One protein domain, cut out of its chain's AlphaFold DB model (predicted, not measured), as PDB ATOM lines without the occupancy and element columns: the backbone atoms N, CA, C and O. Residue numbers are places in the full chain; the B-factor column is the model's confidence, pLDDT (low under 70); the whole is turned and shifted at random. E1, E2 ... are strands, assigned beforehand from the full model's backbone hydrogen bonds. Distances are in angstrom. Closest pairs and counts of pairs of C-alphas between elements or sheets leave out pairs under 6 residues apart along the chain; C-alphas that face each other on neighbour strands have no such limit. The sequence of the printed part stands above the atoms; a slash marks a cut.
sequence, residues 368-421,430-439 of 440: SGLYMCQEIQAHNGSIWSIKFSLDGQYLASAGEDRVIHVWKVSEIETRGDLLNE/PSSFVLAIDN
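AT A GLANCE: This is residues 368 to 421 and 430 to 439 of the 440 residues of an uncharacterized protein of Ensete ventricosum (UniProt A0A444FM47). A single antiparallel sheet of four strands, strongly twisted and curled like part of a barrel, is built along one long strand, E4, whose first part lies beside E3 and whose second part lies beside E5. E2 and E3 make a hairpin toward one end of the long axis, and the opening stretch, with the short strand E1 outside the sheet, runs along that axis before it turns into E2. The printed part has 64 residues, with no named helix and five named strands in the order E1, E2, E3, E4, E5; the sheet's order is E2, E3, E4, E5. The class is all strand, though under half of the residues, 31 of 64, are in named elements. The whole is loose, with a radius of gyration of the C-alphas of 14.3 A, and elongated, spanning 45 by 24 by 22 A.

IN THESE COORDINATES: E1, residues 370 to 372, is 7.0 A long and begins with C-alpha 370 at (93.774, 123.141, 72.887). E2, residues 383 to 388, measures 14.5 A, and E3, residues 394 to 399, measures 17.0 A. E4, residues 404 to 413, is the longest at 28.6 A, from C-alpha 404 at (76.443, 129.736, 53.090). E5, residues 433 to 438, is 15.6 A long and ends with C-alpha 438 at (82.867, 115.802, 57.770).

HOW THE PARTS SIT: E1 pairs with no named strand and is apart from E2, E3, E4 and E5. E2, E3 and E4 form a meander, each strand the antiparallel neighbour of the one before. In the hairpin of E2 and E3, at 167 degrees, C-alphas 383 and 399 face each other at 4.0 A, and N 396 and O 387 are within hydrogen-bond range at 2.8 A. In the hairpin of E3 and E4, at 143 degrees, C-alphas 396 and 406 face each other at 4.5 A, and N 407 and O 395 are 2.8 A apart. The pairing along E4 is staggered: residues 404 to 408 pair with E3, residues 408 to 413 with E5. E4 and E5 are antiparallel at 143 degrees, with C-alphas 409 and 437 facing each other at 4.8 A and N 410 and O 436 at 2.8 A. E2 and E5 are the edge strands and are apart; E3 and E5 are only just apart, their closest C-alphas 8.4 A from each other.

THE WHOLE: The two C-alphas farthest apart, those of Arg 402 and Glu 421, are 45.8 A from each other. Residues 422 to 429 are not printed, and C-alphas 421 and 430 are 14.9 A apart across this cut, which falls in the link from E4 to E5. Of the links that are printed whole, E2 to E3 and E3 to E4 are tight, E1 to E2 is short, and none is long. The mean pLDDT of the printed part is 72.8; 22 residues are under 70, among them residues 412 to 421 and 430 to 436.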
ATOM      1  N   SER A 368      92.868 121.383  79.604       68.88
ATOM      2  CA  SER A 368      94.209 120.776  79.721       68.88
ATOM      3  C   SER A 368      95.139 121.190  78.566       68.88
ATOM      4  O   SER A 368      96.304 121.554  78.783       68.88
ATOM      5  N   GLY A 369      94.600 121.269  77.352       77.81
ATOM      6  CA  GLY A 369      95.197 121.883  76.169       77.81
ATOM      7  C   GLY A 369      94.124 122.222  75.134       77.81
ATOM      8  O   GLY A 369      93.011 121.715  75.216       77.81
ATOM      9  N   LEU A 370      94.470 123.074  74.170       81.25
ATOM     10  CA  LEU A 370      93.774 123.141  72.887       81.25
ATOM     11  C   LEU A 370      94.718 122.603  71.816       81.25
ATOM     12  O   LEU A 370      95.931 122.818  71.898       81.25
ATOM     13  N   TYR A 371      94.152 121.932  70.822       81.06
ATOM     14  CA  TYR A 371      94.874 121.374  69.688       81.06
ATOM     15  C   TYR A 371      94.148 121.761  68.398       81.06
ATOM     16  O   TYR A 371      92.920 121.852  68.385       81.06
ATOM     17  N   MET A 372      94.896 122.023  67.330       82.00
ATOM     18  CA  MET A 372      94.341 122.210  65.995       82.00
ATOM     19  C   MET A 372      94.126 120.833  65.368       82.00
ATOM     20  O   MET A 372      95.086 120.096  65.145       82.00
ATOM     21  N   CYS A 373      92.865 120.494  65.103       81.38
ATOM     22  CA  CYS A 373      92.489 119.189  64.559       81.38
ATOM     23  C   CYS A 373      92.256 119.214  63.045       81.38
ATOM     24  O   CYS A 373      92.483 118.213  62.372       81.38
ATOM     25  N   GLN A 374      91.821 120.354  62.501       80.50
ATOM     26  CA  GLN A 374      91.483 120.514  61.089       80.50
ATOM     27  C   GLN A 374      91.572 121.991  60.691       80.50
ATOM     28  O   GLN A 374      91.281 122.876  61.496       80.50
ATOM     29  N   GLU A 375      91.930 122.251  59.435       83.94
ATOM     30  CA  GLU A 375      91.793 123.557  58.790       83.94
ATOM     31  C   GLU A 375      90.840 123.395  57.599       83.94
ATOM     32  O   GLU A 375      90.976 122.445  56.827       83.94
ATOM     33  N   ILE A 376      89.864 124.294  57.455       85.00
ATOM     34  CA  ILE A 376      88.793 124.180  56.458       85.00
ATOM     35  C   ILE A 376      88.778 125.451  55.614       85.00
ATOM     36  O   ILE A 376      88.529 126.546  56.116       85.00
ATOM     37  N   GLN A 377      89.039 125.302  54.318       87.19
ATOM     38  CA  GLN A 377      88.989 126.396  53.349       87.19
ATOM     39  C   GLN A 377      87.546 126.581  52.871       87.19
ATOM     40  O   GLN A 377      87.172 126.166  51.780       87.19
ATOM     41  N   ALA A 378      86.729 127.140  53.765       82.50
ATOM     42  CA  ALA A 378      85.273 127.135  53.660       82.50
ATOM     43  C   ALA A 378      84.680 128.138  52.656       82.50
ATOM     44  O   ALA A 378      83.552 127.937  52.234       82.50
ATOM     45  N   HIS A 379      85.375 129.226  52.310       83.00
ATOM     46  CA  HIS A 379      84.840 130.290  51.449       83.00
ATOM     47  C   HIS A 379      85.930 130.896  50.559       83.00
ATOM     48  O   HIS A 379      87.092 130.988  50.962       83.00
ATOM     49  N   ASN A 380      85.553 131.372  49.372       74.50
ATOM     50  CA  ASN A 380      86.439 132.091  48.452       74.50
ATOM     51  C   ASN A 380      86.527 133.585  48.811       74.50
ATOM     52  O   ASN A 380      86.113 134.458  48.048       74.50
ATOM     53  N   GLY A 381      87.039 133.875  50.007       77.81
ATOM     54  CA  GLY A 381      87.187 135.231  50.530       77.81
ATOM     55  C   GLY A 381      87.125 135.277  52.055       77.81
ATOM     56  O   GLY A 381      87.361 134.282  52.743       77.81
ATOM     57  N   SER A 382      86.811 136.447  52.599       79.56
ATOM     58  CA  SER A 382      86.691 136.670  54.039       79.56
ATOM     59  C   SER A 382      85.439 135.987  54.601       79.56
ATOM     60  O   SER A 382      84.327 136.264  54.155       79.56
ATOM     61  N   ILE A 383      85.585 135.145  55.627       85.69
ATOM     62  CA  ILE A 383      84.437 134.609  56.379       85.69
ATOM     63  C   ILE A 383      83.929 135.703  57.328       85.69
ATOM     64  O   ILE A 383      84.704 136.261  58.106       85.69
ATOM     65  N   TRP A 384      82.636 136.017  57.270       80.69
ATOM     66  CA  TRP A 384      82.014 137.098  58.049       80.69
ATOM     67  C   TRP A 384      81.230 136.593  59.265       80.69
ATOM     68  O   TRP A 384      81.077 137.323  60.246       80.69
ATOM     69  N   SER A 385      80.721 135.359  59.214       77.38
ATOM     70  CA  SER A 385      79.934 134.759  60.296       77.38
ATOM     71  C   SER A 385      80.164 133.253  60.388       77.38
ATOM     72  O   SER A 385      80.296 132.575  59.371       77.38
ATOM     73  N   ILE A 386      80.194 132.738  61.621       87.44
ATOM     74  CA  ILE A 386      80.301 131.313  61.951       87.44
ATOM     75  C   ILE A 386      79.371 131.020  63.141       87.44
ATOM     76  O   ILE A 386      79.382 131.758  64.134       87.44
ATOM     77  N   LYS A 387      78.562 129.955  63.059       89.25
ATOM     78  CA  LYS A 387      77.606 129.540  64.103       89.25
ATOM     79  C   LYS A 387      77.469 128.021  64.192       89.25
ATOM     80  O   LYS A 387      77.123 127.390  63.205       89.25
ATOM     81  N   PHE A 388      77.639 127.458  65.386       89.19
ATOM     82  CA  PHE A 388      77.171 126.099  65.677       89.19
ATOM     83  C   PHE A 388      75.649 126.073  65.880       89.19
ATOM     84  O   PHE A 388      75.065 127.056  66.353       89.19
ATOM     85  N   SER A 389      75.025 124.940  65.565       82.88
ATOM     86  CA  SER A 389      73.673 124.596  66.008       82.88
ATOM     87  C   SER A 389      73.633 124.356  67.528       82.88
ATOM     88  O   SER A 389      74.659 124.109  68.162       82.88
ATOM     89  N   LEU A 390      72.447 124.446  68.146       82.19
ATOM     90  CA  LEU A 390      72.301 124.319  69.611       82.19
ATOM     91  C   LEU A 390      72.623 122.911  70.143       82.19
ATOM     92  O   LEU A 390      72.943 122.766  71.319       82.19
ATOM     93  N   ASP A 391      72.527 121.898  69.287       78.81
ATOM     94  CA  ASP A 391      72.876 120.500  69.547       78.81
ATOM     95  C   ASP A 391      74.333 120.161  69.178       78.81
ATOM     96  O   ASP A 391      74.755 119.020  69.338       78.81
ATOM     97  N   GLY A 392      75.103 121.126  68.661       84.56
ATOM     98  CA  GLY A 392      76.504 120.957  68.273       84.56
ATOM     99  C   GLY A 392      76.753 120.117  67.014       84.56
ATOM    100  O   GLY A 392      77.889 120.092  66.553       84.56
ATOM    101  N   GLN A 393      75.732 119.474  66.434       85.94
ATOM    102  CA  GLN A 393      75.867 118.569  65.280       85.94
ATOM    103  C   GLN A 393      76.213 119.278  63.962       85.94
ATOM    104  O   GLN A 393      76.692 118.635  63.028       85.94
ATOM    105  N   TYR A 394      75.970 120.587  63.862       83.75
ATOM    106  CA  TYR A 394      76.195 121.362  62.647       83.75
ATOM    107  C   TYR A 394      76.923 122.674  62.926       83.75
ATOM    108  O   TYR A 394      76.768 123.299  63.976       83.75
ATOM    109  N   LEU A 395      77.686 123.116  61.934       87.88
ATOM    110  CA  LEU A 395      78.382 124.392  61.903       87.88
ATOM    111  C   LEU A 395      78.018 125.100  60.595       87.88
ATOM    112  O   LEU A 395      78.240 124.561  59.520       87.88
ATOM    113  N   ALA A 396      77.463 126.302  60.668       88.88
ATOM    114  CA  ALA A 396      77.200 127.152  59.514       88.88
ATOM    115  C   ALA A 396      78.287 128.228  59.387       88.88
ATOM    116  O   ALA A 396      78.648 128.863  60.385       88.88
ATOM    117  N   SER A 397      78.774 128.468  58.170       86.75
ATOM    118  CA  SER A 397      79.673 129.577  57.831       86.75
ATOM    119  C   SER A 397      79.135 130.382  56.646       86.75
ATOM    120  O   SER A 397      78.512 129.825  55.745       86.75
ATOM    121  N   ALA A 398      79.374 131.693  56.654       84.12
ATOM    122  CA  ALA A 398      78.998 132.603  55.571       84.12
ATOM    123  C   ALA A 398      80.104 133.640  55.330       84.12
ATOM    124  O   ALA A 398      80.715 134.130  56.291       84.12
ATOM    125  N   GLY A 399      80.352 133.993  54.067       82.62
ATOM    126  CA  GLY A 399      81.483 134.838  53.683       82.62
ATOM    127  C   GLY A 399      81.267 135.729  52.459       82.62
ATOM    128  O   GLY A 399      80.177 135.846  51.906       82.62
ATOM    129  N   GLU A 400      82.362 136.372  52.067       65.25
ATOM    130  CA  GLU A 400      82.485 137.351  50.978       65.25
ATOM    131  C   GLU A 400      82.092 136.804  49.592       65.25
ATOM    132  O   GLU A 400      81.658 137.567  48.729       65.25
ATOM    133  N   ASP A 401      82.158 135.483  49.405       69.38
ATOM    134  CA  ASP A 401      81.689 134.775  48.207       69.38
ATOM    135  C   ASP A 401      80.157 134.677  48.088       69.38
ATOM    136  O   ASP A 401      79.656 134.178  47.080       69.38
ATOM    137  N   ARG A 402      79.415 135.190  49.081       72.56
ATOM    138  CA  ARG A 402      77.943 135.191  49.169       72.56
ATOM    139  C   ARG A 402      77.317 133.794  49.316       72.56
ATOM    140  O   ARG A 402      76.096 133.673  49.241       72.56
ATOM    141  N   VAL A 403      78.120 132.762  49.578       71.94
ATOM    142  CA  VAL A 403      77.653 131.393  49.848       71.94
ATOM    143  C   VAL A 403      77.440 131.201  51.355       71.94
ATOM    144  O   VAL A 403      78.078 131.860  52.182       71.94
ATOM    145  N   ILE A 404      76.555 130.273  51.728       84.38
ATOM    146  CA  ILE A 404      76.443 129.736  53.090       84.38
ATOM    147  C   ILE A 404      76.772 128.244  53.027       84.38
ATOM    148  O   ILE A 404      76.090 127.492  52.334       84.38
ATOM    149  N   HIS A 405      77.797 127.812  53.760       78.25
ATOM    150  CA  HIS A 405      78.140 126.397  53.893       78.25
ATOM    151  C   HIS A 405      77.629 125.856  55.228       78.25
ATOM    152  O   HIS A 405      77.799 126.493  56.271       78.25
ATOM    153  N   VAL A 406      77.012 124.673  55.193       86.88
ATOM    154  CA  VAL A 406      76.565 123.938  56.382       86.88
ATOM    155  C   VAL A 406      77.381 122.659  56.487       86.88
ATOM    156  O   VAL A 406      77.295 121.768  55.647       86.88
ATOM    157  N   TRP A 407      78.180 122.600  57.538       87.25
ATOM    158  CA  TRP A 407      79.146 121.560  57.837       87.25
ATOM    159  C   TRP A 407      78.581 120.625  58.905       87.25
ATOM    160  O   TRP A 407      78.018 121.094  59.898       87.25
ATOM    161  N   LYS A 408      78.756 119.312  58.745       85.50
ATOM    162  CA  LYS A 408      78.405 118.339  59.784       85.50
ATOM    163  C   LYS A 408      79.582 118.157  60.740       85.50
ATOM    164  O   LYS A 408      80.694 117.845  60.318       85.50
ATOM    165  N   VAL A 409      79.322 118.330  62.028       86.81
ATOM    166  CA  VAL A 409      80.287 118.129  63.111       86.81
ATOM    167  C   VAL A 409      80.220 116.673  63.556       86.81
ATOM    168  O   VAL A 409      79.145 116.150  63.841       86.81
ATOM    169  N   SER A 410      81.373 116.018  63.619       81.44
ATOM    170  CA  SER A 410      81.531 114.660  64.131       81.44
ATOM    171  C   SER A 410      82.505 114.669  65.305       81.44
ATOM    172  O   SER A 410      83.606 115.213  65.211       81.44
ATOM    173  N   GLU A 411      82.101 114.058  66.416       73.94
ATOM    174  CA  GLU A 411      82.988 113.816  67.549       73.94
ATOM    175  C   GLU A 411      83.767 112.516  67.327       73.94
ATOM    176  O   GLU A 411      83.196 111.455  67.072       73.94
ATOM    177  N   ILE A 412      85.091 112.616  67.399       65.31
ATOM    178  CA  ILE A 412      86.034 111.510  67.310       65.31
ATOM    179  C   ILE A 412      86.605 111.298  68.714       65.31
ATOM    180  O   ILE A 412      87.401 112.101  69.210       65.31
ATOM    181  N   GLU A 413      86.230 110.193  69.357       57.19
ATOM    182  CA  GLU A 413      86.939 109.711  70.542       57.19
ATOM    183  C   GLU A 413      88.332 109.219  70.129       57.19
ATOM    184  O   GLU A 413      88.503 108.085  69.674       57.19
ATOM    185  N   THR A 414      89.360 110.050  70.320       56.09
ATOM    186  CA  THR A 414      90.749 109.584  70.216       56.09
ATOM    187  C   THR A 414      91.111 108.704  71.418       56.09
ATOM    188  O   THR A 414      91.734 109.150  72.381       56.09
ATOM    189  N   ARG A 415      90.710 107.425  71.369       44.75
ATOM    190  CA  ARG A 415      91.124 106.395  72.333       44.75
ATOM    191  C   ARG A 415      92.638 106.171  72.262       44.75
ATOM    192  O   ARG A 415      93.098 105.425  71.411       44.75
ATOM    193  N   GLY A 416      93.388 106.783  73.182       51.22
ATOM    194  CA  GLY A 416      94.736 106.381  73.628       51.22
ATOM    195  C   GLY A 416      95.911 106.544  72.651       51.22
ATOM    196  O   GLY A 416      96.938 107.121  73.014       51.22
ATOM    197  N   ASP A 417      95.780 106.052  71.423       44.78
ATOM    198  CA  ASP A 417      96.910 105.602  70.600       44.78
ATOM    199  C   ASP A 417      97.806 106.728  70.052       44.78
ATOM    200  O   ASP A 417      98.945 106.479  69.663       44.78
ATOM    201  N   LEU A 418      97.336 107.982  70.062       48.69
ATOM    202  CA  LEU A 418      98.095 109.149  69.582       48.69
ATOM    203  C   LEU A 418      98.910 109.875  70.669       48.69
ATOM    204  O   LEU A 418      99.591 110.850  70.355       48.69
ATOM    205  N   LEU A 419      98.846 109.439  71.935       49.50
ATOM    206  CA  LEU A 419      99.560 110.076  73.057       49.50
ATOM    207  C   LEU A 419     100.390 109.101  73.911       49.50
ATOM    208  O   LEU A 419     100.906 109.499  74.956       49.50
ATOM    209  N   ASN A 420     100.566 107.848  73.481       41.00
ATOM    210  CA  ASN A 420     101.326 106.854  74.243       41.00
ATOM    211  C   ASN A 420     102.847 106.904  73.985       41.00
ATOM    212  O   ASN A 420     103.460 105.916  73.587       41.00
ATOM    213  N   GLU A 421     103.455 108.058  74.256       45.81
ATOM    214  CA  GLU A 421     104.897 108.186  74.494       45.81
ATOM    215  C   GLU A 421     105.093 108.745  75.914       45.81
ATOM    216  O   GLU A 421     104.921 109.936  76.175       45.81
ATOM    217  N   PRO A 430      92.768 111.224  80.763       44.66
ATOM    218  CA  PRO A 430      91.880 112.332  80.434       44.66
ATOM    219  C   PRO A 430      91.147 112.044  79.117       44.66
ATOM    220  O   PRO A 430      91.790 111.794  78.093       44.66
ATOM    221  N   SER A 431      89.810 112.104  79.129       43.69
ATOM    222  CA  SER A 431      89.032 111.928  77.896       43.69
ATOM    223  C   SER A 431      89.442 112.972  76.859       43.69
ATOM    224  O   SER A 431      89.477 114.173  77.143       43.69
ATOM    225  N   SER A 432      89.798 112.491  75.672       52.91
ATOM    226  CA  SER A 432      90.382 113.283  74.591       52.91
ATOM    227  C   SER A 432      89.386 113.363  73.439       52.91
ATOM    228  O   SER A 432      89.437 112.582  72.487       52.91
ATOM    229  N   PHE A 433      88.448 114.299  73.580       53.38
ATOM    230  CA  PHE A 433      87.416 114.596  72.592       53.38
ATOM    231  C   PHE A 433      88.001 115.445  71.456       53.38
ATOM    232  O   PHE A 433      88.511 116.544  71.690       53.38
ATOM    233  N   VAL A 434      87.925 114.940  70.224       57.78
ATOM    234  CA  VAL A 434      88.326 115.659  69.010       57.78
ATOM    235  C   VAL A 434      87.077 115.958  68.194       57.78
ATOM    236  O   VAL A 434      86.398 115.043  67.746       57.78
ATOM    237  N   LEU A 435      86.786 117.237  67.956       64.62
ATOM    238  CA  LEU A 435      85.772 117.627  66.978       64.62
ATOM    239  C   LEU A 435      86.417 117.732  65.594       64.62
ATOM    240  O   LEU A 435      87.416 118.435  65.424       64.62
ATOM    241  N   ALA A 436      85.821 117.052  64.620       69.25
ATOM    242  CA  ALA A 436      86.164 117.136  63.209       69.25
ATOM    243  C   ALA A 436      84.915 117.484  62.389       69.25
ATOM    244  O   ALA A 436      83.792 117.141  62.755       69.25
ATOM    245  N   ILE A 437      85.114 118.164  61.269       70.94
ATOM    246  CA  ILE A 437      84.093 118.407  60.261       70.94
ATOM    247  C   ILE A 437      84.197 117.346  59.170       70.94
ATOM    248  O   ILE A 437      85.275 117.100  58.621       70.94
ATOM    249  N   ASP A 438      83.049 116.756  58.856       60.62
ATOM    250  CA  ASP A 438      82.867 115.802  57.770       60.62
ATOM    251  C   ASP A 438      82.796 116.554  56.426       60.62
ATOM    252  O   ASP A 438      81.910 117.387  56.217       60.62
ATOM    253  N   ASN A 439      83.754 116.278  55.537       49.56
ATOM    254  CA  ASN A 439      83.860 116.845  54.189       49.56
ATOM    255  C   ASN A 439      83.593 115.710  53.184       49.56
ATOM    256  O   ASN A 439      84.544 115.050  52.757       49.56
TER     257      ASN A 439